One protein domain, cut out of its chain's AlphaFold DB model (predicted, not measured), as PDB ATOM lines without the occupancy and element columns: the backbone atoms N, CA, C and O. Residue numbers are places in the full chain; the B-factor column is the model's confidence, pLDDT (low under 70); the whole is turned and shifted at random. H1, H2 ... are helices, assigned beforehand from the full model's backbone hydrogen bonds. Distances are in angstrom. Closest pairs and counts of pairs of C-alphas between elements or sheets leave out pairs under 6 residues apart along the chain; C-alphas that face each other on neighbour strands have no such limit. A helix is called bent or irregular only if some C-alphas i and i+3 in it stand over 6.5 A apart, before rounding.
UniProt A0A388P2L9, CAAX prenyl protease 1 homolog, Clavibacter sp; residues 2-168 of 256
ATOM      1  N   LEU A   2     130.584  51.203  53.052       90.88
ATOM      2  CA  LEU A   2     129.197  51.141  53.557       90.88
ATOM      3  C   LEU A   2     128.986  51.884  54.889       90.88
ATOM      4  O   LEU A   2     128.097  52.720  54.978       90.88
ATOM      5  N   LEU A   3     129.829  51.636  55.900       92.00
ATOM      6  CA  LEU A   3     129.746  52.329  57.196       92.00
ATOM      7  C   LEU A   3     129.837  53.853  57.037       92.00
ATOM      8  O   LEU A   3     129.022  54.588  57.582       92.00
ATOM      9  N   THR A   4     130.801  54.321  56.243       93.00
ATOM     10  CA  THR A   4     130.976  55.745  55.940       93.00
ATOM     11  C   THR A   4     129.725  56.329  55.286       93.00
ATOM     12  O   THR A   4     129.279  57.395  55.690       93.00
ATOM     13  N   ALA A   5     129.125  55.619  54.325       95.38
ATOM     14  CA  ALA A   5     127.883  56.049  53.688       95.38
ATOM     15  C   ALA A   5     126.724  56.141  54.695       95.38
ATOM     16  O   ALA A   5     126.014  57.142  54.701       95.38
ATOM     17  N   LEU A   6     126.571  55.156  55.588       93.69
ATOM     18  CA  LEU A   6     125.545  55.181  56.637       93.69
ATOM     19  C   LEU A   6     125.721  56.373  57.581       93.69
ATOM     20  O   LEU A   6     124.756  57.084  57.852       93.69
ATOM     21  N   VAL A   7     126.948  56.634  58.039       95.06
ATOM     22  CA  VAL A   7     127.242  57.781  58.912       95.06
ATOM     23  C   VAL A   7     126.955  59.103  58.197       95.06
ATOM     24  O   VAL A   7     126.340  59.986  58.787       95.06
ATOM     25  N   VAL A   8     127.337  59.234  56.923       96.19
ATOM     26  CA  VAL A   8     127.041  60.432  56.119       96.19
ATOM     27  C   VAL A   8     125.534  60.640  55.966       96.19
ATOM     28  O   VAL A   8     125.071  61.763  56.129       96.19
ATOM     29  N   ILE A   9     124.762  59.579  55.705       96.06
ATOM     30  CA  ILE A   9     123.298  59.661  55.593       96.06
ATOM     31  C   ILE A   9     122.679  60.121  56.916       96.06
ATOM     32  O   ILE A   9     121.861  61.039  56.918       96.06
ATOM     33  N   VAL A  10     123.092  59.526  58.039       95.69
ATOM     34  CA  VAL A  10     122.604  59.896  59.377       95.69
ATOM     35  C   VAL A  10     122.929  61.358  59.698       95.69
ATOM     36  O   VAL A  10     122.060  62.097  60.156       95.69
ATOM     37  N   LEU A  11     124.154  61.805  59.407       96.50
ATOM     38  CA  LEU A  11     124.566  63.194  59.614       96.50
ATOM     39  C   LEU A  11     123.801  64.167  58.713       96.50
ATOM     40  O   LEU A  11     123.365  65.213  59.185       96.50
ATOM     41  N   ALA A  12     123.619  63.830  57.438       97.06
ATOM     42  CA  ALA A  12     122.874  64.662  56.500       97.06
ATOM     43  C   ALA A  12     121.411  64.822  56.936       97.06
ATOM     44  O   ALA A  12     120.913  65.946  56.966       97.06
ATOM     45  N   ALA A  13     120.751  63.727  57.329       95.62
ATOM     46  CA  ALA A  13     119.388  63.762  57.856       95.62
ATOM     47  C   ALA A  13     119.291  64.667  59.095       95.62
ATOM     48  O   ALA A  13     118.476  65.586  59.121       95.62
ATOM     49  N   TYR A  14     120.196  64.485  60.062       96.44
ATOM     50  CA  TYR A  14     120.254  65.312  61.267       96.44
ATOM     51  C   TYR A  14     120.456  66.805  60.957       96.44
ATOM     52  O   TYR A  14     119.785  67.656  61.542       96.44
ATOM     53  N   ILE A  15     121.355  67.145  60.025       97.25
ATOM     54  CA  ILE A  15     121.605  68.538  59.622       97.25
ATOM     55  C   ILE A  15     120.355  69.145  58.982       97.25
ATOM     56  O   ILE A  15     119.985  70.267  59.322       97.25
ATOM     57  N   ILE A  16     119.693  68.416  58.080       97.12
ATOM     58  CA  ILE A  16     118.479  68.891  57.407       97.12
ATOM     59  C   ILE A  16     117.367  69.145  58.430       97.12
ATOM     60  O   ILE A  16     116.791  70.232  58.434       97.12
ATOM     61  N   GLU A  17     117.101  68.192  59.326       94.75
ATOM     62  CA  GLU A  17     116.100  68.349  60.389       94.75
ATOM     63  C   GLU A  17     116.423  69.540  61.299       94.75
ATOM     64  O   GLU A  17     115.557  70.373  61.565       94.75
ATOM     65  N   SER A  18     117.692  69.693  61.686       94.69
ATOM     66  CA  SER A  18     118.159  70.816  62.508       94.69
ATOM     67  C   SER A  18     117.939  72.173  61.834       94.69
ATOM     68  O   SER A  18     117.548  73.144  62.488       94.69
ATOM     69  N   ILE A  19     118.176  72.255  60.521       96.06
ATOM     70  CA  ILE A  19     117.919  73.466  59.736       96.06
ATOM     71  C   ILE A  19     116.417  73.755  59.698       96.06
ATOM     72  O   ILE A  19     116.018  74.893  59.946       96.06
ATOM     73  N   LEU A  20     115.583  72.746  59.426       95.00
ATOM     74  CA  LEU A  20     114.127  72.898  59.363       95.00
ATOM     75  C   LEU A  20     113.541  73.371  60.697       95.00
ATOM     76  O   LEU A  20     112.738  74.304  60.717       95.00
ATOM     77  N   ASP A  21     113.984  72.794  61.812       93.06
ATOM     78  CA  ASP A  21     113.561  73.210  63.148       93.06
ATOM     79  C   ASP A  21     113.952  74.658  63.442       93.06
ATOM     80  O   ASP A  21     113.138  75.444  63.933       93.06
ATOM     81  N   ASN A  22     115.174  75.055  63.085       93.81
ATOM     82  CA  ASN A  22     115.620  76.430  63.265       93.81
ATOM     83  C   ASN A  22     114.819  77.418  62.398       93.81
ATOM     84  O   ASN A  22     114.432  78.490  62.872       93.81
ATOM     85  N   LEU A  23     114.513  77.053  61.150       93.62
ATOM     86  CA  LEU A  23     113.670  77.856  60.262       93.62
ATOM     87  C   LEU A  23     112.250  78.007  60.823       93.62
ATOM     88  O   LEU A  23     111.733  79.129  60.888       93.62
ATOM     89  N   ASN A  24     111.651  76.921  61.315       92.69
ATOM     90  CA  ASN A  24     110.338  76.944  61.962       92.69
ATOM     91  C   ASN A  24     110.325  77.865  63.192       92.69
ATOM     92  O   ASN A  24     109.408  78.667  63.362       92.69
ATOM     93  N   LEU A  25     111.369  77.821  64.027       92.94
ATOM     94  CA  LEU A  25     111.477  78.708  65.188       92.94
ATOM     95  C   LEU A  25     111.671  80.175  64.807       92.94
ATOM     96  O   LEU A  25     111.067  81.051  65.427       92.94
ATOM     97  N   SER A  26     112.488  80.447  63.788       91.56
ATOM     98  CA  SER A  26     112.771  81.816  63.342       91.56
ATOM     99  C   SER A  26     111.534  82.526  62.784       91.56
ATOM    100  O   SER A  26     111.394  83.736  62.934       91.56
ATOM    101  N   THR A  27     110.607  81.769  62.193       92.56
ATOM    102  CA  THR A  27     109.402  82.300  61.544       92.56
ATOM    103  C   THR A  27     108.170  82.310  62.447       92.56
ATOM    104  O   THR A  27     107.194  82.995  62.141       92.56
ATOM    105  N   ALA A  28     108.204  81.627  63.597       90.75
ATOM    106  CA  ALA A  28     107.051  81.478  64.493       90.75
ATOM    107  C   ALA A  28     106.449  82.815  64.977       90.75
ATOM    108  O   ALA A  28     105.242  82.914  65.217       90.75
ATOM    109  N   ARG A  29     107.278  83.860  65.106       91.00
ATOM    110  CA  ARG A  29     106.869  85.208  65.544       91.00
ATOM    111  C   ARG A  29     106.570  86.184  64.405       91.00
ATOM    112  O   ARG A  29     106.273  87.343  64.684       91.00
ATOM    113  N   ASN A  30     106.603  85.738  63.149       93.12
ATOM    114  CA  ASN A  30     106.234  86.582  62.012       93.12
ATOM    115  C   ASN A  30     104.814  87.141  62.175       93.12
ATOM    116  O   ASN A  30     103.962  86.548  62.843       93.12
ATOM    117  N   ALA A  31     104.551  88.306  61.583       89.81
ATOM    118  CA  ALA A  31     103.217  88.894  61.615       89.81
ATOM    119  C   ALA A  31     102.193  87.934  60.982       89.81
ATOM    120  O   ALA A  31     102.473  87.299  59.965       89.81
ATOM    121  N   LEU A  32     101.016  87.815  61.605       90.69
ATOM    122  CA  LEU A  32      99.910  87.043  61.037       90.69
ATOM    123  C   LEU A  32      99.338  87.778  59.823       90.69
ATOM    124  O   LEU A  32      99.349  89.010  59.785       90.69
ATOM    125  N   ASP A  33      98.776  87.027  58.876       93.25
ATOM    126  CA  ASP A  33      97.953  87.613  57.818       93.25
ATOM    127  C   ASP A  33      96.771  88.369  58.471       93.25
ATOM    128  O   ASP A  33      96.042  87.776  59.282       93.25
ATOM    129  N   PRO A  34      96.553  89.658  58.139       93.38
ATOM    130  CA  PRO A  34      95.430  90.441  58.652       93.38
ATOM    131  C   PRO A  34      94.069  89.741  58.535       93.38
ATOM    132  O   PRO A  34      93.208  89.933  59.394       93.38
ATOM    133  N   LYS A  35      93.879  88.883  57.521       94.38
ATOM    134  CA  LYS A  35      92.640  88.118  57.305       94.38
ATOM    135  C   LYS A  35      92.311  87.155  58.440       94.38
ATOM    136  O   LYS A  35      91.136  86.897  58.671       94.38
ATOM    137  N   ILE A  36      93.315  86.627  59.141       92.88
ATOM    138  CA  ILE A  36      93.133  85.628  60.209       92.88
ATOM    139  C   ILE A  36      93.560  86.137  61.584       92.88
ATOM    140  O   ILE A  36      93.279  85.480  62.579       92.88
ATOM    141  N   ALA A  37      94.218  87.298  61.662       91.62
ATOM    142  CA  ALA A  37      94.750  87.841  62.913       91.62
ATOM    143  C   ALA A  37      93.685  87.957  64.023       91.62
ATOM    144  O   ALA A  37      93.990  87.714  65.185       91.62
ATOM    145  N   HIS A  38      92.433  88.246  63.658       92.06
ATOM    146  CA  HIS A  38      91.303  88.355  64.587       92.06
ATOM    147  C   HIS A  38      90.870  87.021  65.228       92.06
ATOM    148  O   HIS A  38      90.154  87.035  66.223       92.06
ATOM    149  N   LEU A  39      91.283  85.874  64.672       93.12
ATOM    150  CA  LEU A  39      90.985  84.542  65.215       93.12
ATOM    151  C   LEU A  39      91.934  84.140  66.353       93.12
ATOM    152  O   LEU A  39      91.682  83.152  67.040       93.12
ATOM    153  N   TYR A  40      93.038  84.871  66.536       91.75
ATOM    154  CA  TYR A  40      94.075  84.540  67.504       91.75
ATOM    155  C   TYR A  40      94.020  85.472  68.709       91.75
ATOM    156  O   TYR A  40      94.175  86.686  68.584       91.75
ATOM    157  N   ASP A  41      93.910  84.883  69.896       94.44
ATOM    158  CA  ASP A  41      94.218  85.588  71.134       94.44
ATOM    159  C   ASP A  41      95.739  85.780  71.266       94.44
ATOM    160  O   ASP A  41      96.523  84.843  71.082       94.44
ATOM    161  N   ALA A  42      96.173  87.002  71.583       91.81
ATOM    162  CA  ALA A  42      97.593  87.346  71.637       91.81
ATOM    163  C   ALA A  42      98.350  86.566  72.727       91.81
ATOM    164  O   ALA A  42      99.500  86.170  72.519       91.81
ATOM    165  N   LYS A  43      97.707  86.314  73.874       94.31
ATOM    166  CA  LYS A  43      98.318  85.616  75.009       94.31
ATOM    167  C   LYS A  43      98.439  84.120  74.730       94.31
ATOM    168  O   LYS A  43      99.509  83.550  74.947       94.31
ATOM    169  N   GLU A  44      97.387  83.489  74.213       92.75
ATOM    170  CA  GLU A  44      97.430  82.073  73.828       92.75
ATOM    171  C   GLU A  44      98.377  81.831  72.645       92.75
ATOM    172  O   GLU A  44      99.092  80.825  72.623       92.75
ATOM    173  N   ARG A  45      98.478  82.778  71.703       93.31
ATOM    174  CA  ARG A  45      99.481  82.721  70.632       93.31
ATOM    175  C   ARG A  45     100.902  82.723  71.190       93.31
ATOM    176  O   ARG A  45     101.694  81.857  70.823       93.31
ATOM    177  N   GLU A  46     101.232  83.657  72.078       94.50
ATOM    178  CA  GLU A  46     102.575  83.730  72.665       94.50
ATOM    179  C   GLU A  46     102.895  82.489  73.510       94.50
ATOM    180  O   GLU A  46     104.011  81.961  73.460       94.50
ATOM    181  N   ARG A  47     101.899  81.959  74.231       95.44
ATOM    182  CA  ARG A  47     102.016  80.688  74.959       95.44
ATOM    183  C   ARG A  47     102.310  79.521  74.015       95.44
ATOM    184  O   ARG A  47     103.200  78.728  74.317       95.44
ATOM    185  N   SER A  48     101.608  79.429  72.885       94.25
ATOM    186  CA  SER A  48     101.816  78.396  71.860       94.25
ATOM    187  C   SER A  48     103.213  78.479  71.231       94.25
ATOM    188  O   SER A  48     103.923  77.474  71.163       94.25
ATOM    189  N   ILE A  49     103.660  79.686  70.866       95.62
ATOM    190  CA  ILE A  49     105.008  79.928  70.329       95.62
ATOM    191  C   ILE A  49     106.073  79.534  71.354       95.62
ATOM    192  O   ILE A  49     107.019  78.824  71.019       95.62
ATOM    193  N   SER A  50     105.908  79.948  72.612       96.69
ATOM    194  CA  SER A  50     106.840  79.613  73.691       96.69
ATOM    195  C   SER A  50     106.909  78.105  73.935       96.69
ATOM    196  O   SER A  50     108.004  77.558  74.062       96.69
ATOM    197  N   TYR A  51     105.755  77.428  73.961       96.62
ATOM    198  CA  TYR A  51     105.664  75.970  74.093       96.62
ATOM    199  C   TYR A  51     106.389  75.254  72.956       96.62
ATOM    200  O   TYR A  51     107.217  74.376  73.209       96.62
ATOM    201  N   SER A  52     106.126  75.660  71.711       95.56
ATOM    202  CA  SER A  52     106.804  75.099  70.546       95.56
ATOM    203  C   SER A  52     108.311  75.333  70.625       95.56
ATOM    204  O   SER A  52     109.076  74.403  70.410       95.56
ATOM    205  N   ALA A  53     108.752  76.536  71.003       96.19
ATOM    206  CA  ALA A  53     110.169  76.861  71.116       96.19
ATOM    207  C   ALA A  53     110.900  76.012  72.159       96.19
ATOM    208  O   ALA A  53     111.989  75.507  71.886       96.19
ATOM    209  N   GLU A  54     110.317  75.827  73.342       97.12
ATOM    210  CA  GLU A  54     110.911  74.989  74.386       97.12
ATOM    211  C   GLU A  54     110.955  73.517  73.971       97.12
ATOM    212  O   GLU A  54     111.990  72.868  74.126       97.12
ATOM    213  N   LYS A  55     109.877  73.014  73.363       95.81
ATOM    214  CA  LYS A  55     109.812  71.640  72.860       95.81
ATOM    215  C   LYS A  55     110.819  71.387  71.738       95.81
ATOM    216  O   LYS A  55     111.508  70.373  71.786       95.81
ATOM    217  N   THR A  56     110.946  72.296  70.773       95.50
ATOM    218  CA  THR A  56     111.911  72.171  69.669       95.50
ATOM    219  C   THR A  56     113.349  72.256  70.175       95.50
ATOM    220  O   THR A  56     114.166  71.416  69.820       95.50
ATOM    221  N   ARG A  57     113.675  73.202  71.069       94.62
ATOM    222  CA  ARG A  57     115.025  73.295  71.664       94.62
ATOM    223  C   ARG A  57     115.398  72.036  72.442       94.62
ATOM    224  O   ARG A  57     116.519  71.551  72.339       94.62
ATOM    225  N   PHE A  58     114.456  71.504  73.214       96.69
ATOM    226  CA  PHE A  58     114.661  70.253  73.930       96.69
ATOM    227  C   PHE A  58     114.794  69.056  72.975       96.69
ATOM    228  O   PHE A  58     115.675  68.217  73.156       96.69
ATOM    229  N   GLY A  59     113.968  69.014  71.926       95.31
ATOM    230  CA  GLY A  59     114.042  68.026  70.851       95.31
ATOM    231  C   GLY A  59     115.400  68.030  70.154       95.31
ATOM    232  O   GLY A  59     115.976  66.965  69.960       95.31
ATOM    233  N   PHE A  60     115.967  69.208  69.890       94.50
ATOM    234  CA  PHE A  60     117.309  69.352  69.328       94.50
ATOM    235  C   PHE A  60     118.384  68.714  70.219       94.50
ATOM    236  O   PHE A  60     119.209  67.947  69.729       94.50
ATOM    237  N   ILE A  61     118.349  68.955  71.535       95.12
ATOM    238  CA  ILE A  61     119.291  68.341  72.491       95.12
ATOM    239  C   ILE A  61     119.155  66.815  72.475       95.12
ATOM    240  O   ILE A  61     120.153  66.102  72.365       95.12
ATOM    241  N   SER A  62     117.921  66.314  72.560       95.56
ATOM    242  CA  SER A  62     117.651  64.875  72.537       95.56
ATOM    243  C   SER A  62     118.105  64.237  71.221       95.56
ATOM    244  O   SER A  62     118.753  63.196  71.256       95.56
ATOM    245  N   SER A  63     117.816  64.869  70.081       94.94
ATOM    246  CA  SER A  63     118.218  64.404  68.748       94.94
ATOM    247  C   SER A  63     119.738  64.393  68.596       94.94
ATOM    248  O   SER A  63     120.302  63.390  68.173       94.94
ATOM    249  N   THR A  64     120.422  65.449  69.049       96.19
ATOM    250  CA  THR A  64     121.891  65.522  69.045       96.19
ATOM    251  C   THR A  64     122.494  64.333  69.790       96.19
ATOM    252  O   THR A  64     123.347  63.627  69.256       96.19
ATOM    253  N   ILE A  65     122.037  64.087  71.022       96.75
ATOM    254  CA  ILE A  65     122.566  63.008  71.861       96.75
ATOM    255  C   ILE A  65     122.271  61.643  71.228       96.75
ATOM    256  O   ILE A  65     123.179  60.820  71.114       96.75
ATOM    257  N   SER A  66     121.043  61.415  70.760       94.94
ATOM    258  CA  SER A  66     120.657  60.167  70.092       94.94
ATOM    259  C   SER A  66     121.467  59.906  68.820       94.94
ATOM    260  O   SER A  66     121.942  58.787  68.618       94.94
ATOM    261  N   THR A  67     121.697  60.929  67.993       96.00
ATOM    262  CA  THR A  67     122.520  60.824  66.780       96.00
ATOM    263  C   THR A  67     123.976  60.520  67.116       96.00
ATOM    264  O   THR A  67     124.573  59.645  66.490       96.00
ATOM    265  N   LEU A  68     124.550  61.176  68.128       96.19
ATOM    266  CA  LEU A  68     125.915  60.887  68.579       96.19
ATOM    267  C   LEU A  68     126.054  59.446  69.080       96.19
ATOM    268  O   LEU A  68     127.005  58.760  68.705       96.19
ATOM    269  N   ILE A  69     125.091  58.964  69.872       95.50
ATOM    270  CA  ILE A  69     125.069  57.574  70.343       95.50
ATOM    271  C   ILE A  69     124.968  56.606  69.162       95.50
ATOM    272  O   ILE A  69     125.703  55.622  69.126       95.50
ATOM    273  N   LEU A  70     124.104  56.877  68.180       95.00
ATOM    274  CA  LEU A  70     123.956  56.031  66.995       95.00
ATOM    275  C   LEU A  70     125.246  55.982  66.163       95.00
ATOM    276  O   LEU A  70     125.681  54.903  65.764       95.00
ATOM    277  N   ILE A  71     125.887  57.127  65.923       94.94
ATOM    278  CA  ILE A  71     127.157  57.192  65.187       94.94
ATOM    279  C   ILE A  71     128.250  56.434  65.942       94.94
ATOM    280  O   ILE A  71     129.004  55.680  65.324       94.94
ATOM    281  N   PHE A  72     128.317  56.582  67.268       94.19
ATOM    282  CA  PHE A  72     129.242  55.823  68.106       94.19
ATOM    283  C   PHE A  72     128.963  54.315  68.014       94.19
ATOM    284  O   PHE A  72     129.867  53.533  67.727       94.19
ATOM    285  N   ALA A  73     127.704  53.903  68.151       93.94
ATOM    286  CA  ALA A  73     127.280  52.511  68.035       93.94
ATOM    287  C   ALA A  73     127.677  51.877  66.693       93.94
ATOM    288  O   ALA A  73     128.182  50.752  66.662       93.94
ATOM    289  N   LEU A  74     127.478  52.611  65.591       92.50
ATOM    290  CA  LEU A  74     127.857  52.189  64.243       92.50
ATOM    291  C   LEU A  74     129.380  52.114  64.073       92.50
ATOM    292  O   LEU A  74     129.883  51.159  63.483       92.50
ATOM    293  N   SER A  75     130.114  53.100  64.592       92.62
ATOM    294  CA  SER A  75     131.561  53.231  64.372       92.62
ATOM    295  C   SER A  75     132.390  52.257  65.208       92.62
ATOM    296  O   SER A  75     133.418  51.777  64.741       92.62
ATOM    297  N   TYR A  76     131.936  51.935  66.422       93.12
ATOM    298  CA  TYR A  76     132.644  51.055  67.359       93.12
ATOM    299  C   TYR A  76     132.137  49.605  67.343       93.12
ATOM    300  O   TYR A  76     132.525  48.805  68.190       93.12
ATOM    301  N   GLY A  77     131.272  49.245  66.387       91.19
ATOM    302  CA  GLY A  77     130.810  47.864  66.213       91.19
ATOM    303  C   GLY A  77     129.912  47.355  67.343       91.19
ATOM    304  O   GLY A  77     129.820  46.147  67.553       91.19
ATOM    305  N   TRP A  78     129.220  48.247  68.057       94.44
ATOM    306  CA  TRP A  78     128.422  47.881  69.233       94.44
ATOM    307  C   TRP A  78     127.317  46.871  68.907       94.44
ATOM    308  O   TRP A  78     127.072  45.944  69.678       94.44
ATOM    309  N   PHE A  79     126.704  46.990  67.726       94.31
ATOM    310  CA  PHE A  79     125.716  46.025  67.241       94.31
ATOM    311  C   PHE A  79     126.304  44.617  67.079       94.31
ATOM    312  O   PHE A  79     125.653  43.645  67.445       94.31
ATOM    313  N   ALA A  80     127.546  44.494  66.601       94.62
ATOM    314  CA  ALA A  80     128.215  43.200  66.493       94.62
ATOM    315  C   ALA A  80     128.538  42.620  67.879       94.62
ATOM    316  O   ALA A  80     128.353  41.429  68.110       94.62
ATOM    317  N   SER A  81     128.961  43.460  68.830       95.69
ATOM    318  CA  SER A  81     129.163  43.034  70.220       95.69
ATOM    319  C   SER A  81     127.868  42.530  70.863       95.69
ATOM    320  O   SER A  81     127.893  41.522  71.565       95.69
ATOM    321  N   LEU A  82     126.740  43.200  70.607       96.31
ATOM    322  CA  LEU A  82     125.437  42.799  71.135       96.31
ATOM    323  C   LEU A  82     124.929  41.492  70.500       96.31
ATOM    324  O   LEU A  82     124.385  40.651  71.213       96.31
ATOM    325  N   ASP A  83     125.139  41.291  69.196       96.62
ATOM    326  CA  ASP A  83     124.824  40.026  68.510       96.62
ATOM    327  C   ASP A  83     125.670  38.866  69.059       96.62
ATOM    328  O   ASP A  83     125.129  37.823  69.425       96.62
ATOM    329  N   ASN A  84     126.981  39.070  69.225       96.88
ATOM    330  CA  ASN A  84     127.875  38.072  69.820       96.88
ATOM    331  C   ASN A  84     127.480  37.723  71.262       96.88
ATOM    332  O   ASN A  84     127.504  36.555  71.641       96.88
ATOM    333  N   TRP A  85     127.083  38.720  72.059       97.38
ATOM    334  CA  TRP A  85     126.551  38.491  73.402       97.38
ATOM    335  C   TRP A  85     125.272  37.642  73.371       97.38
ATOM    336  O   TRP A  85     125.163  36.691  74.140       97.38
ATOM    337  N   ALA A  86     124.339  37.922  72.454       97.44
ATOM    338  CA  ALA A  86     123.108  37.141  72.323       97.44
ATOM    339  C   ALA A  86     123.392  35.684  71.908       97.44
ATOM    340  O   ALA A  86     122.808  34.757  72.474       97.44
ATOM    341  N   ARG A  87     124.336  35.473  70.982       97.19
ATOM    342  CA  ARG A  87     124.812  34.138  70.566       97.19
ATOM    343  C   ARG A  87     125.516  33.370  71.679       97.19
ATOM    344  O   ARG A  87     125.485  32.151  71.675       97.19
ATOM    345  N   GLY A  88     126.124  34.068  72.638       97.00
ATOM    346  CA  GLY A  88     126.709  33.442  73.825       97.00
ATOM    347  C   GLY A  88     125.678  32.902  74.825       97.00
ATOM    348  O   GLY A  88     126.063  32.202  75.757       97.00
ATOM    349  N   ILE A  89     124.390  33.233  74.662       96.94
ATOM    350  CA  ILE A  89     123.305  32.835  75.576       96.94
ATOM    351  C   ILE A  89     122.412  31.756  74.954       96.94
ATOM    352  O   ILE A  89     121.946  30.865  75.665       96.94
ATOM    353  N   VAL A  90     122.137  31.840  73.650       96.69
ATOM    354  CA  VAL A  90     121.232  30.922  72.944       96.69
ATOM    355  C   VAL A  90     121.809  30.478  71.599       96.69
ATOM    356  O   VAL A  90     122.294  31.299  70.827       96.69
ATOM    357  N   ASP A  91     121.663  29.190  71.280       93.62
ATOM    358  CA  ASP A  91     122.161  28.610  70.018       93.62
ATOM    359  C   ASP A  91     121.154  28.709  68.861       93.62
ATOM    360  O   ASP A  91     121.508  28.659  67.682       93.62
ATOM    361  N   ASN A  92     119.860  28.842  69.170       96.12
ATOM    362  CA  ASN A  92     118.825  28.926  68.145       96.12
ATOM    363  C   ASN A  92     118.848  30.307  67.466       96.12
ATOM    364  O   ASN A  92     118.577  31.322  68.101       96.12
ATOM    365  N   GLN A  93     119.078  30.334  66.152       94.44
ATOM    366  CA  GLN A  93     119.209  31.567  65.365       94.44
ATOM    367  C   GLN A  93     117.989  32.513  65.450       94.44
ATOM    368  O   GLN A  93     118.155  33.735  65.380       94.44
ATOM    369  N   ILE A  94     116.769  31.985  65.615       96.50
ATOM    370  CA  ILE A  94     115.571  32.813  65.831       96.50
ATOM    371  C   ILE A  94     115.641  33.454  67.219       96.50
ATOM    372  O   ILE A  94     115.468  34.664  67.337       96.50
ATOM    373  N   LEU A  95     115.954  32.671  68.256       96.94
ATOM    374  CA  LEU A  95     116.087  33.182  69.623       96.94
ATOM    375  C   LEU A  95     117.216  34.212  69.754       96.94
ATOM    376  O   LEU A  95     117.013  35.218  70.426       96.94
ATOM    377  N   VAL A  96     118.353  34.019  69.072       97.56
ATOM    378  CA  VAL A  96     119.435  35.020  68.993       97.56
ATOM    379  C   VAL A  96     118.887  36.346  68.472       97.56
ATOM    380  O   VAL A  96     119.086  37.388  69.091       97.56
ATOM    381  N   SER A  97     118.149  36.302  67.361       97.06
ATOM    382  CA  SER A  97     117.592  37.499  66.723       97.06
ATOM    383  C   SER A  97     116.552  38.187  67.616       97.06
ATOM    384  O   SER A  97     116.552  39.410  67.739       97.06
ATOM    385  N   LEU A  98     115.687  37.414  68.282       97.38
ATOM    386  CA  LEU A  98     114.706  37.945  69.233       97.38
ATOM    387  C   LEU A  98     115.383  38.592  70.443       97.38
ATOM    388  O   LEU A  98     114.995  39.689  70.837       97.38
ATOM    389  N   LEU A  99     116.405  37.946  71.008       97.50
ATOM    390  CA  LEU A  99     117.161  38.462  72.145       97.50
ATOM    391  C   LEU A  99     117.932  39.731  71.771       97.50
ATOM    392  O   LEU A  99     117.900  40.706  72.518       97.50
ATOM    393  N   PHE A 100     118.556  39.754  70.592       97.62
ATOM    394  CA  PHE A 100     119.214  40.940  70.053       97.62
ATOM    395  C   PHE A 100     118.239  42.121  69.932       97.62
ATOM    396  O   PHE A 100     118.504  43.196  70.470       97.62
ATOM    397  N   ILE A 101     117.083  41.919  69.286       97.62
ATOM    398  CA  ILE A 101     116.070  42.970  69.106       97.62
ATOM    399  C   ILE A 101     115.473  43.412  70.448       97.62
ATOM    400  O   ILE A 101     115.281  44.613  70.662       97.62
ATOM    401  N   ALA A 102     115.213  42.484  71.371       97.06
ATOM    402  CA  ALA A 102     114.704  42.800  72.702       97.06
ATOM    403  C   ALA A 102     115.706  43.648  73.500       97.06
ATOM    404  O   ALA A 102     115.344  44.710  74.009       97.06
ATOM    405  N   SER A 103     116.975  43.239  73.546       96.94
ATOM    406  CA  SER A 103     118.033  43.989  74.230       96.94
ATOM    407  C   SER A 103     118.250  45.362  73.610       96.94
ATOM    408  O   SER A 103     118.310  46.356  74.334       96.94
ATOM    409  N   LEU A 104     118.289  45.451  72.278       96.12
ATOM    410  CA  LEU A 104     118.410  46.729  71.582       96.12
ATOM    411  C   LEU A 104     117.227  47.658  71.895       96.12
ATOM    412  O   LEU A 104     117.427  48.854  72.119       96.12
ATOM    413  N   SER A 105     116.009  47.116  71.969       96.31
ATOM    414  CA  SER A 105     114.802  47.873  72.325       96.31
ATOM    415  C   SER A 105     114.855  48.390  73.764       96.31
ATOM    416  O   SER A 105     114.539  49.554  74.006       96.31
ATOM    417  N   VAL A 106     115.300  47.563  74.717       97.12
ATOM    418  CA  VAL A 106     115.460  47.957  76.128       97.12
ATOM    419  C   VAL A 106     116.524  49.040  76.277       97.12
ATOM    420  O   VAL A 106     116.269  50.061  76.914       97.12
ATOM    421  N   ILE A 107     117.689  48.860  75.656       96.50
ATOM    422  CA  ILE A 107     118.770  49.852  75.657       96.50
ATOM    423  C   ILE A 107     118.270  51.176  75.070       96.50
ATOM    424  O   ILE A 107     118.427  52.227  75.688       96.50
ATOM    425  N   SER A 108     117.604  51.122  73.914       95.19
ATOM    426  CA  SER A 108     117.041  52.306  73.258       95.19
ATOM    427  C   SER A 108     116.008  53.002  74.144       95.19
ATOM    428  O   SER A 108     116.018  54.227  74.252       95.19
ATOM    429  N   TYR A 109     115.141  52.245  74.819       96.12
ATOM    430  CA  TYR A 109     114.180  52.801  75.768       96.12
ATOM    431  C   TYR A 109     114.880  53.506  76.935       96.12
ATOM    432  O   TYR A 109     114.532  54.640  77.249       96.12
ATOM    433  N   LEU A 110     115.889  52.881  77.547       97.06
ATOM    434  CA  LEU A 110     116.618  53.454  78.683       97.06
ATOM    435  C   LEU A 110     117.370  54.737  78.315       97.06
ATOM    436  O   LEU A 110     117.352  55.693  79.088       97.06
ATOM    437  N   LEU A 111     117.977  54.788  77.127       95.94
ATOM    438  CA  LEU A 111     118.640  55.993  76.621       95.94
ATOM    439  C   LEU A 111     117.649  57.142  76.382       95.94
ATOM    440  O   LEU A 111     117.967  58.298  76.652       95.94
ATOM    441  N   ASN A 112     116.432  56.828  75.925       95.88
ATOM    442  CA  ASN A 112     115.382  57.819  75.667       95.88
ATOM    443  C   ASN A 112     114.538  58.177  76.903       95.88
ATOM    444  O   ASN A 112     113.841  59.199  76.918       95.88
ATOM    445  N   LEU A 113     114.590  57.356  77.951       96.81
ATOM    446  CA  LEU A 113     113.828  57.532  79.182       96.81
ATOM    447  C   LEU A 113     114.043  58.900  79.853       96.81
ATOM    448  O   LEU A 113     113.033  59.546  80.144       96.81
ATOM    449  N   PRO A 114     115.278  59.398  80.084       97.12
ATOM    450  CA  PRO A 114     115.464  60.707  80.713       97.12
ATOM    451  C   PRO A 114     114.818  61.831  79.897       97.12
ATOM    452  O   PRO A 114     114.193  62.724  80.476       97.12
ATOM    453  N   PHE A 115     114.888  61.760  78.563       97.19
ATOM    454  CA  PHE A 115     114.279  62.771  77.703       97.19
ATOM    455  C   PHE A 115     112.752  62.723  77.759       97.19
ATOM    456  O   PHE A 115     112.095  63.755  77.889       97.19
ATOM    457  N   THR A 116     112.187  61.515  77.741       96.50
ATOM    458  CA  THR A 116     110.737  61.292  77.844       96.50
ATOM    459  C   THR A 116     110.187  61.778  79.187       96.50
ATOM    460  O   THR A 116     109.148  62.444  79.231       96.50
ATOM    461  N   LEU A 117     110.895  61.490  80.285       97.44
ATOM    462  CA  LEU A 117     110.523  61.942  81.625       97.44
ATOM    463  C   LEU A 117     110.571  63.466  81.732       97.44
ATOM    464  O   LEU A 117     109.624  64.068  82.233       97.44
ATOM    465  N   TYR A 118     111.633  64.106  81.236       97.88
ATOM    466  CA  TYR A 118     111.743  65.563  81.265       97.88
ATOM    467  C   TYR A 118     110.673  66.230  80.390       97.88
ATOM    468  O   TYR A 118     109.990  67.151  80.838       97.88
ATOM    469  N   GLY A 119     110.451  65.726  79.174       97.19
ATOM    470  CA  GLY A 119     109.388  66.215  78.299       97.19
ATOM    471  C   GLY A 119     108.017  66.149  78.975       97.19
ATOM    472  O   GLY A 119     107.308  67.149  79.026       97.19
ATOM    473  N   THR A 120     107.676  65.007  79.575       96.06
ATOM    474  CA  THR A 120     106.359  64.780  80.195       96.06
ATOM    475  C   THR A 120     106.185  65.536  81.516       96.06
ATOM    476  O   THR A 120     105.206  66.249  81.704       96.06
ATOM    477  N   PHE A 121     107.131  65.408  82.448       97.38
ATOM    478  CA  PHE A 121     106.972  65.894  83.826       97.38
ATOM    479  C   PHE A 121     107.571  67.284  84.076       97.38
ATOM    480  O   PHE A 121     107.407  67.828  85.169       97.38
ATOM    481  N   LYS A 122     108.279  67.873  83.103       97.38
ATOM    482  CA  LYS A 122     108.740  69.270  83.169       97.38
ATOM    483  C   LYS A 122     108.099  70.127  82.093       97.38
ATOM    484  O   LYS A 122     107.408  71.076  82.444       97.38
ATOM    485  N   ILE A 123     108.298  69.803  80.816       97.50
ATOM    486  CA  ILE A 123     107.817  70.665  79.726       97.50
ATOM    487  C   ILE A 123     106.288  70.630  79.662       97.50
ATOM    488  O   ILE A 123     105.648  71.662  79.827       97.50
ATOM    489  N   GLU A 124     105.670  69.461  79.495       96.69
ATOM    490  CA  GLU A 124     104.205  69.366  79.408       96.69
ATOM    491  C   GLU A 124     103.515  69.833  80.706       96.69
ATOM    492  O   GLU A 124     102.457  70.458  80.644       96.69
ATOM    493  N   GLU A 125     104.125  69.603  81.875       96.00
ATOM    494  CA  GLU A 125     103.638  70.112  83.167       96.00
ATOM    495  C   GLU A 125     103.669  71.649  83.235       96.00
ATOM    496  O   GLU A 125     102.671  72.269  83.599       96.00
ATOM    497  N   LYS A 126     104.770  72.285  82.804       96.81
ATOM    498  CA  LYS A 126     104.927  73.751  82.770       96.81
ATOM    499  C   LYS A 126     103.820  74.441  81.973       96.81
ATOM    500  O   LYS A 126     103.383  75.529  82.341       96.81
ATOM    501  N   TYR A 127     103.357  73.812  80.894       95.75
ATOM    502  CA  TYR A 127     102.273  74.339  80.063       95.75
ATOM    503  C   TYR A 127     100.883  73.837  80.473       95.75
ATOM    504  O   TYR A 127      99.905  74.179  79.810       95.75
ATOM    505  N   GLY A 128     100.763  73.074  81.564       94.19
ATOM    506  CA  GLY A 128      99.488  72.565  82.084       94.19
ATOM    507  C   GLY A 128      98.859  71.459  81.231       94.19
ATOM    508  O   GLY A 128      97.662  71.182  81.360       94.19
ATOM    509  N   PHE A 129      99.649  70.844  80.346       94.50
ATOM    510  CA  PHE A 129      99.211  69.773  79.456       94.50
ATOM    511  C   PHE A 129      99.356  68.389  80.063       94.50
ATOM    512  O   PHE A 129      98.617  67.492  79.664       94.50
ATOM    513  N   ASN A 130     100.278  68.198  81.006       96.00
ATOM    514  CA  ASN A 130     100.456  66.907  81.651       96.00
ATOM    515  C   ASN A 130      99.336  66.634  82.666       96.00
ATOM    516  O   ASN A 130      99.002  67.464  83.511       96.00
ATOM    517  N   LYS A 131      98.754  65.438  82.575       93.94
ATOM    518  CA  LYS A 131      97.871  64.853  83.599       93.94
ATOM    519  C   LYS A 131      98.332  63.460  84.027       93.94
ATOM    520  O   LYS A 131      97.722  62.835  84.894       93.94
ATOM    521  N   THR A 132      99.416  62.978  83.423       93.19
ATOM    522  CA  THR A 132      99.972  61.655  83.666       93.19
ATOM    523  C   THR A 132     100.680  61.639  85.015       93.19
ATOM    524  O   THR A 132     101.519  62.489  85.302       93.19
ATOM    525  N   THR A 133     100.376  60.640  85.843       94.88
ATOM    526  CA  THR A 133     101.143  60.364  87.069       94.88
ATOM    527  C   THR A 133     102.290  59.395  86.770       94.88
ATOM    528  O   THR A 133     102.165  58.587  85.845       94.88
ATOM    529  N   PRO A 134     103.373  59.370  87.571       94.81
ATOM    530  CA  PRO A 134     104.452  58.393  87.395       94.81
ATOM    531  C   PRO A 134     103.951  56.944  87.366       94.81
ATOM    532  O   PRO A 134     104.407  56.144  86.555       94.81
ATOM    533  N   LYS A 135     102.944  56.614  88.190       95.50
ATOM    534  CA  LYS A 135     102.308  55.291  88.182       95.50
ATOM    535  C   LYS A 135     101.695  54.972  86.820       95.50
ATOM    536  O   LYS A 135     101.988  53.915  86.276       95.50
ATOM    537  N   VAL A 136     100.875  55.876  86.278       93.94
ATOM    538  CA  VAL A 136     100.244  55.699  84.959       93.94
ATOM    539  C   VAL A 136     101.321  55.533  83.888       93.94
ATOM    540  O   VAL A 136     101.310  54.524  83.189       93.94
ATOM    541  N   PHE A 137     102.313  56.430  83.869       95.75
ATOM    542  CA  PHE A 137     103.440  56.394  82.936       95.75
ATOM    543  C   PHE A 137     104.114  55.015  82.885       95.75
ATOM    544  O   PHE A 137     104.123  54.375  81.837       95.75
ATOM    545  N   PHE A 138     104.603  54.503  84.021       96.00
ATOM    546  CA  PHE A 138     105.297  53.212  84.039       96.00
ATOM    547  C   PHE A 138     104.369  52.027  83.768       96.00
ATOM    548  O   PHE A 138     104.777  51.077  83.101       96.00
ATOM    549  N   THR A 139     103.116  52.067  84.240       96.06
ATOM    550  CA  THR A 139     102.162  50.990  83.933       96.06
ATOM    551  C   THR A 139     101.857  50.905  82.443       96.06
ATOM    552  O   THR A 139     101.758  49.802  81.912       96.06
ATOM    553  N   ASP A 140     101.750  52.040  81.757       95.12
ATOM    554  CA  ASP A 140     101.499  52.060  80.320       95.12
ATOM    555  C   ASP A 140     102.732  51.666  79.520       95.12
ATOM    556  O   ASP A 140     102.596  50.913  78.559       95.12
ATOM    557  N   THR A 141     103.930  52.074  79.954       95.56
ATOM    558  CA  THR A 141     105.180  51.581  79.368       95.56
ATOM    559  C   THR A 141     105.239  50.059  79.424       95.56
ATOM    560  O   THR A 141     105.481  49.420  78.404       95.56
ATOM    561  N   ILE A 142     105.004  49.456  80.594       96.75
ATOM    562  CA  ILE A 142     105.102  47.999  80.763       96.75
ATOM    563  C   ILE A 142     104.035  47.284  79.928       96.75
ATOM    564  O   ILE A 142     104.349  46.322  79.231       96.75
ATOM    565  N   LYS A 143     102.787  47.768  79.950       96.75
ATOM    566  CA  LYS A 143     101.711  47.221  79.109       96.75
ATOM    567  C   LYS A 143     102.046  47.315  77.621       96.75
ATOM    568  O   LYS A 143     101.850  46.347  76.892       96.75
ATOM    569  N   GLY A 144     102.565  48.460  77.181       96.56
ATOM    570  CA  GLY A 144     102.996  48.688  75.805       96.56
ATOM    571  C   GLY A 144     104.138  47.763  75.400       96.56
ATOM    572  O   GLY A 144     104.055  47.122  74.358       96.56
ATOM    573  N   ALA A 145     105.156  47.622  76.251       96.75
ATOM    574  CA  ALA A 145     106.280  46.719  76.024       96.75
ATOM    575  C   ALA A 145     105.832  45.252  75.951       96.75
ATOM    576  O   ALA A 145     106.254  44.527  75.051       96.75
ATOM    577  N   ALA A 146     104.934  44.819  76.840       97.31
ATOM    578  CA  ALA A 146     104.374  43.471  76.817       97.31
ATOM    579  C   ALA A 146     103.597  43.204  75.519       97.31
ATOM    580  O   ALA A 146     103.801  42.176  74.877       97.31
ATOM    581  N   LEU A 147     102.758  44.153  75.093       96.94
ATOM    582  CA  LEU A 147     101.992  44.037  73.854       96.94
ATOM    583  C   LEU A 147     102.905  44.021  72.620       96.94
ATOM    584  O   LEU A 147     102.734  43.177  71.742       96.94
ATOM    585  N   ALA A 148     103.900  44.910  72.573       95.94
ATOM    586  CA  ALA A 148     104.898  44.956  71.508       95.94
ATOM    587  C   ALA A 148     105.715  43.661  71.437       95.94
ATOM    588  O   ALA A 148     105.975  43.160  70.349       95.94
ATOM    589  N   THR A 149     106.066  43.080  72.584       96.31
ATOM    590  CA  THR A 149     106.805  41.811  72.650       96.31
ATOM    591  C   THR A 149     105.940  40.650  72.175       96.31
ATOM    592  O   THR A 149     106.383  39.850  71.359       96.31
ATOM    593  N   LEU A 150     104.689  40.569  72.633       97.00
ATOM    594  CA  LEU A 150     103.781  39.489  72.256       97.00
ATOM    595  C   LEU A 150     103.441  39.536  70.763       97.00
ATOM    596  O   LEU A 150     103.565  38.535  70.060       97.00
ATOM    597  N   ILE A 151     103.031  40.702  70.266       96.56
ATOM    598  CA  ILE A 151     102.585  40.873  68.881       96.56
ATOM    599  C   ILE A 151     103.786  40.994  67.938       96.56
ATOM    600  O   ILE A 151     103.906  40.240  66.980       96.56
ATOM    601  N   GLY A 152     104.698  41.925  68.214       96.69
ATOM    602  CA  GLY A 152     105.875  42.157  67.381       96.69
ATOM    603  C   GLY A 152     106.855  40.988  67.420       96.69
ATOM    604  O   GLY A 152     107.363  40.591  66.376       96.69
ATOM    605  N   GLY A 153     107.076  40.384  68.591       97.19
ATOM    606  CA  GLY A 153     107.945  39.215  68.731       97.19
ATOM    607  C   GLY A 153     107.395  37.973  68.031       97.19
ATOM    608  O   GLY A 153     108.158  37.280  67.361       97.19
ATOM    609  N   SER A 154     106.083  37.706  68.102       97.38
ATOM    610  CA  SER A 154     105.473  36.588  67.358       97.38
ATOM    611  C   SER A 154     105.527  36.804  65.844       97.38
ATOM    612  O   SER A 154     105.885  35.886  65.105       97.38
ATOM    613  N   LEU A 155     105.267  38.029  65.381       97.69
ATOM    614  CA  LEU A 155     105.366  38.387  63.969       97.69
ATOM    615  C   LEU A 155     106.806  38.267  63.451       97.69
ATOM    616  O   LEU A 155     107.041  37.653  62.411       97.69
ATOM    617  N   LEU A 156     107.779  38.785  64.206       97.50
ATOM    618  CA  LEU A 156     109.201  38.663  63.889       97.50
ATOM    619  C   LEU A 156     109.641  37.194  63.863       97.50
ATOM    620  O   LEU A 156     110.336  36.783  62.939       97.50
ATOM    621  N   THR A 157     109.189  36.389  64.825       97.94
ATOM    622  CA  THR A 157     109.437  34.938  64.861       97.94
ATOM    623  C   THR A 157     108.947  34.264  63.584       97.94
ATOM    624  O   THR A 157     109.696  33.510  62.969       97.94
ATOM    625  N   ALA A 158     107.718  34.559  63.149       97.62
ATOM    626  CA  ALA A 158     107.148  33.985  61.933       97.62
ATOM    627  C   ALA A 158     107.928  34.395  60.671       97.62
ATOM    628  O   ALA A 158     108.214  33.551  59.823       97.62
ATOM    629  N   VAL A 159     108.340  35.663  60.571       97.12
ATOM    630  CA  VAL A 159     109.166  36.150  59.452       97.12
ATOM    631  C   VAL A 159     110.533  35.460  59.422       97.12
ATOM    632  O   VAL A 159     110.969  35.003  58.366       97.12
ATOM    633  N   LEU A 160     111.200  35.339  60.573       96.06
ATOM    634  CA  LEU A 160     112.487  34.646  60.682       96.06
ATOM    635  C   LEU A 160     112.355  33.151  60.376       96.06
ATOM    636  O   LEU A 160     113.240  32.564  59.756       96.06
ATOM    637  N   TRP A 161     111.237  32.540  60.763       96.62
ATOM    638  CA  TRP A 161     110.938  31.156  60.428       96.62
ATOM    639  C   TRP A 161     110.747  30.970  58.916       96.62
ATOM    640  O   TRP A 161     111.374  30.087  58.335       96.62
ATOM    641  N   PHE A 162     109.978  31.840  58.246       96.50
ATOM    642  CA  PHE A 162     109.869  31.824  56.781       96.50
ATOM    643  C   PHE A 162     111.231  31.966  56.107       96.50
ATOM    644  O   PHE A 162     111.514  31.234  55.160       96.50
ATOM    645  N   TYR A 163     112.079  32.869  56.603       94.69
ATOM    646  CA  TYR A 163     113.433  33.052  56.087       94.69
ATOM    647  C   TYR A 163     114.256  31.756  56.145       94.69
ATOM    648  O   TYR A 163     114.894  31.389  55.160       94.69
ATOM    649  N   GLN A 164     114.191  31.024  57.261       94.50
ATOM    650  CA  GLN A 164     114.909  29.755  57.419       94.50
ATOM    651  C   GLN A 164     114.369  28.632  56.527       94.50
ATOM    652  O   GLN A 164     115.153  27.828  56.035       94.50
ATOM    653  N   GLN A 165     113.050  28.561  56.322       94.69
ATOM    654  CA  GLN A 165     112.422  27.456  55.586       94.69
ATOM    655  C   GLN A 165     112.404  27.662  54.068       94.69
ATOM    656  O   GLN A 165     112.493  26.700  53.310       94.69
ATOM    657  N   LEU A 166     112.250  28.905  53.609       92.38
ATOM    658  CA  LEU A 166     111.932  29.213  52.210       92.38
ATOM    659  C   LEU A 166     113.104  29.834  51.443       92.38
ATOM    660  O   LEU A 166     112.978  30.098  50.243       92.38
ATOM    661  N   GLY A 167     114.231  30.090  52.121       88.56
ATOM    662  CA  GLY A 167     115.427  30.673  51.519       88.56
ATOM    663  C   GLY A 167     115.090  31.946  50.745       88.56
ATOM    664  O   GLY A 167     114.412  32.821  51.266       88.56
ATOM    665  N   GLY A 168     115.498  32.039  49.476       89.44
ATOM    666  CA  GLY A 168     115.291  33.233  48.642       89.44
ATOM    667  C   GLY A 168     113.830  33.633  48.380       89.44
ATOM    668  O   GLY A 168     113.580  34.788  48.052       89.44
TER     669      GLY A 168
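What this domain is: This is residues 2 to 168 of the 256 residues of the protein "CAAX prenyl protease 1 homolog" of Clavibacter sp (UniProt A0A388P2L9). Long helices stand side by side in an open row, H1 next to H3 and H3 next to the second arm, H5b, of the bent helix H5, while H6 folds back slantwise beside the first arm, H5a. Residues 33 to 39, with the tiny helix H2, stick out at one end of the length, and the short helix H4 packs on H5a toward the other. The printed part has 167 residues, with six named helices in the order H1, H2, H3, H4, H5, H6 and no named strand; the class is all helix. It is loose, with a radius of gyration of the C-alphas of 21.6 A, and elongated, spanning 66 by 41 by 29 A.

Where its parts are: H1 takes residues 2 to 27, 37.8 A long, from C-alpha 2 at (129.197, 51.141, 53.557). H2 is residues 34 to 37. H3 takes residues 42 to 75, 48.7 A, from C-alpha 42 at (97.593, 87.346, 71.637). H4 is residues 78 to 87. H5, residues 93 to 126, was assigned as one helix by its hydrogen bonds but is bent: C-alphas 111 and 114 are 7.0 A apart. Its arms are H5a, residues 93 to 111, 26.9 A, and H5b, residues 114 to 126, 16.9 A, at a steep tilt of 40 degrees. H6, residues 134 to 168, measures 47.5 A and ends at C-alpha 168 at (115.291, 33.233, 48.642). H6 has a kink of 33 degrees near residue 162 and is irregular, with C-alphas 165 and 168 9.5 A apart.

How they stand to each other: The bent H5 is the hub, touching three other helices. H5b touches residues 54 to 62 of H3, opposite ways at a shallow tilt of 4 degrees; the closest C-alphas, of Ser 62 and Phe 115, are 6.5 A apart. H1 touches H3, opposite ways at a shallow tilt of 11 degrees; the closest C-alphas, of Val 7 and Ile 71, are 6.3 A apart. H5a touches H4 with residues 96 to 100 alone, at a steep tilt of 45 degrees, Ala 86 and Val 96 having the closest C-alphas at 5.4 A. Residues 94 to 102 of H5a touch residues 149 to 161 of H6, opposite ways at a shallow tilt of 30 degrees; the closest C-alphas are those of Ile 94 and Leu 160, 6.3 A apart. H5b and H6 are near each other. H2 touches no helix, and H1 and H6 are apart. Every O i to N i+4 pair is within hydrogen-bond range in H1, H3, H4 and H5a; the count is 7 of 9 in H5b and 30 of 31 in H6, and H2 is too short for such a pair.

The domain as a whole: The two C-alphas farthest apart, of Pro 34 and Asp 91, are 68.3 A apart. The printed part has no cut and no long link. Mean pLDDT of the printed part is 95.3, and no printed residue is under 70.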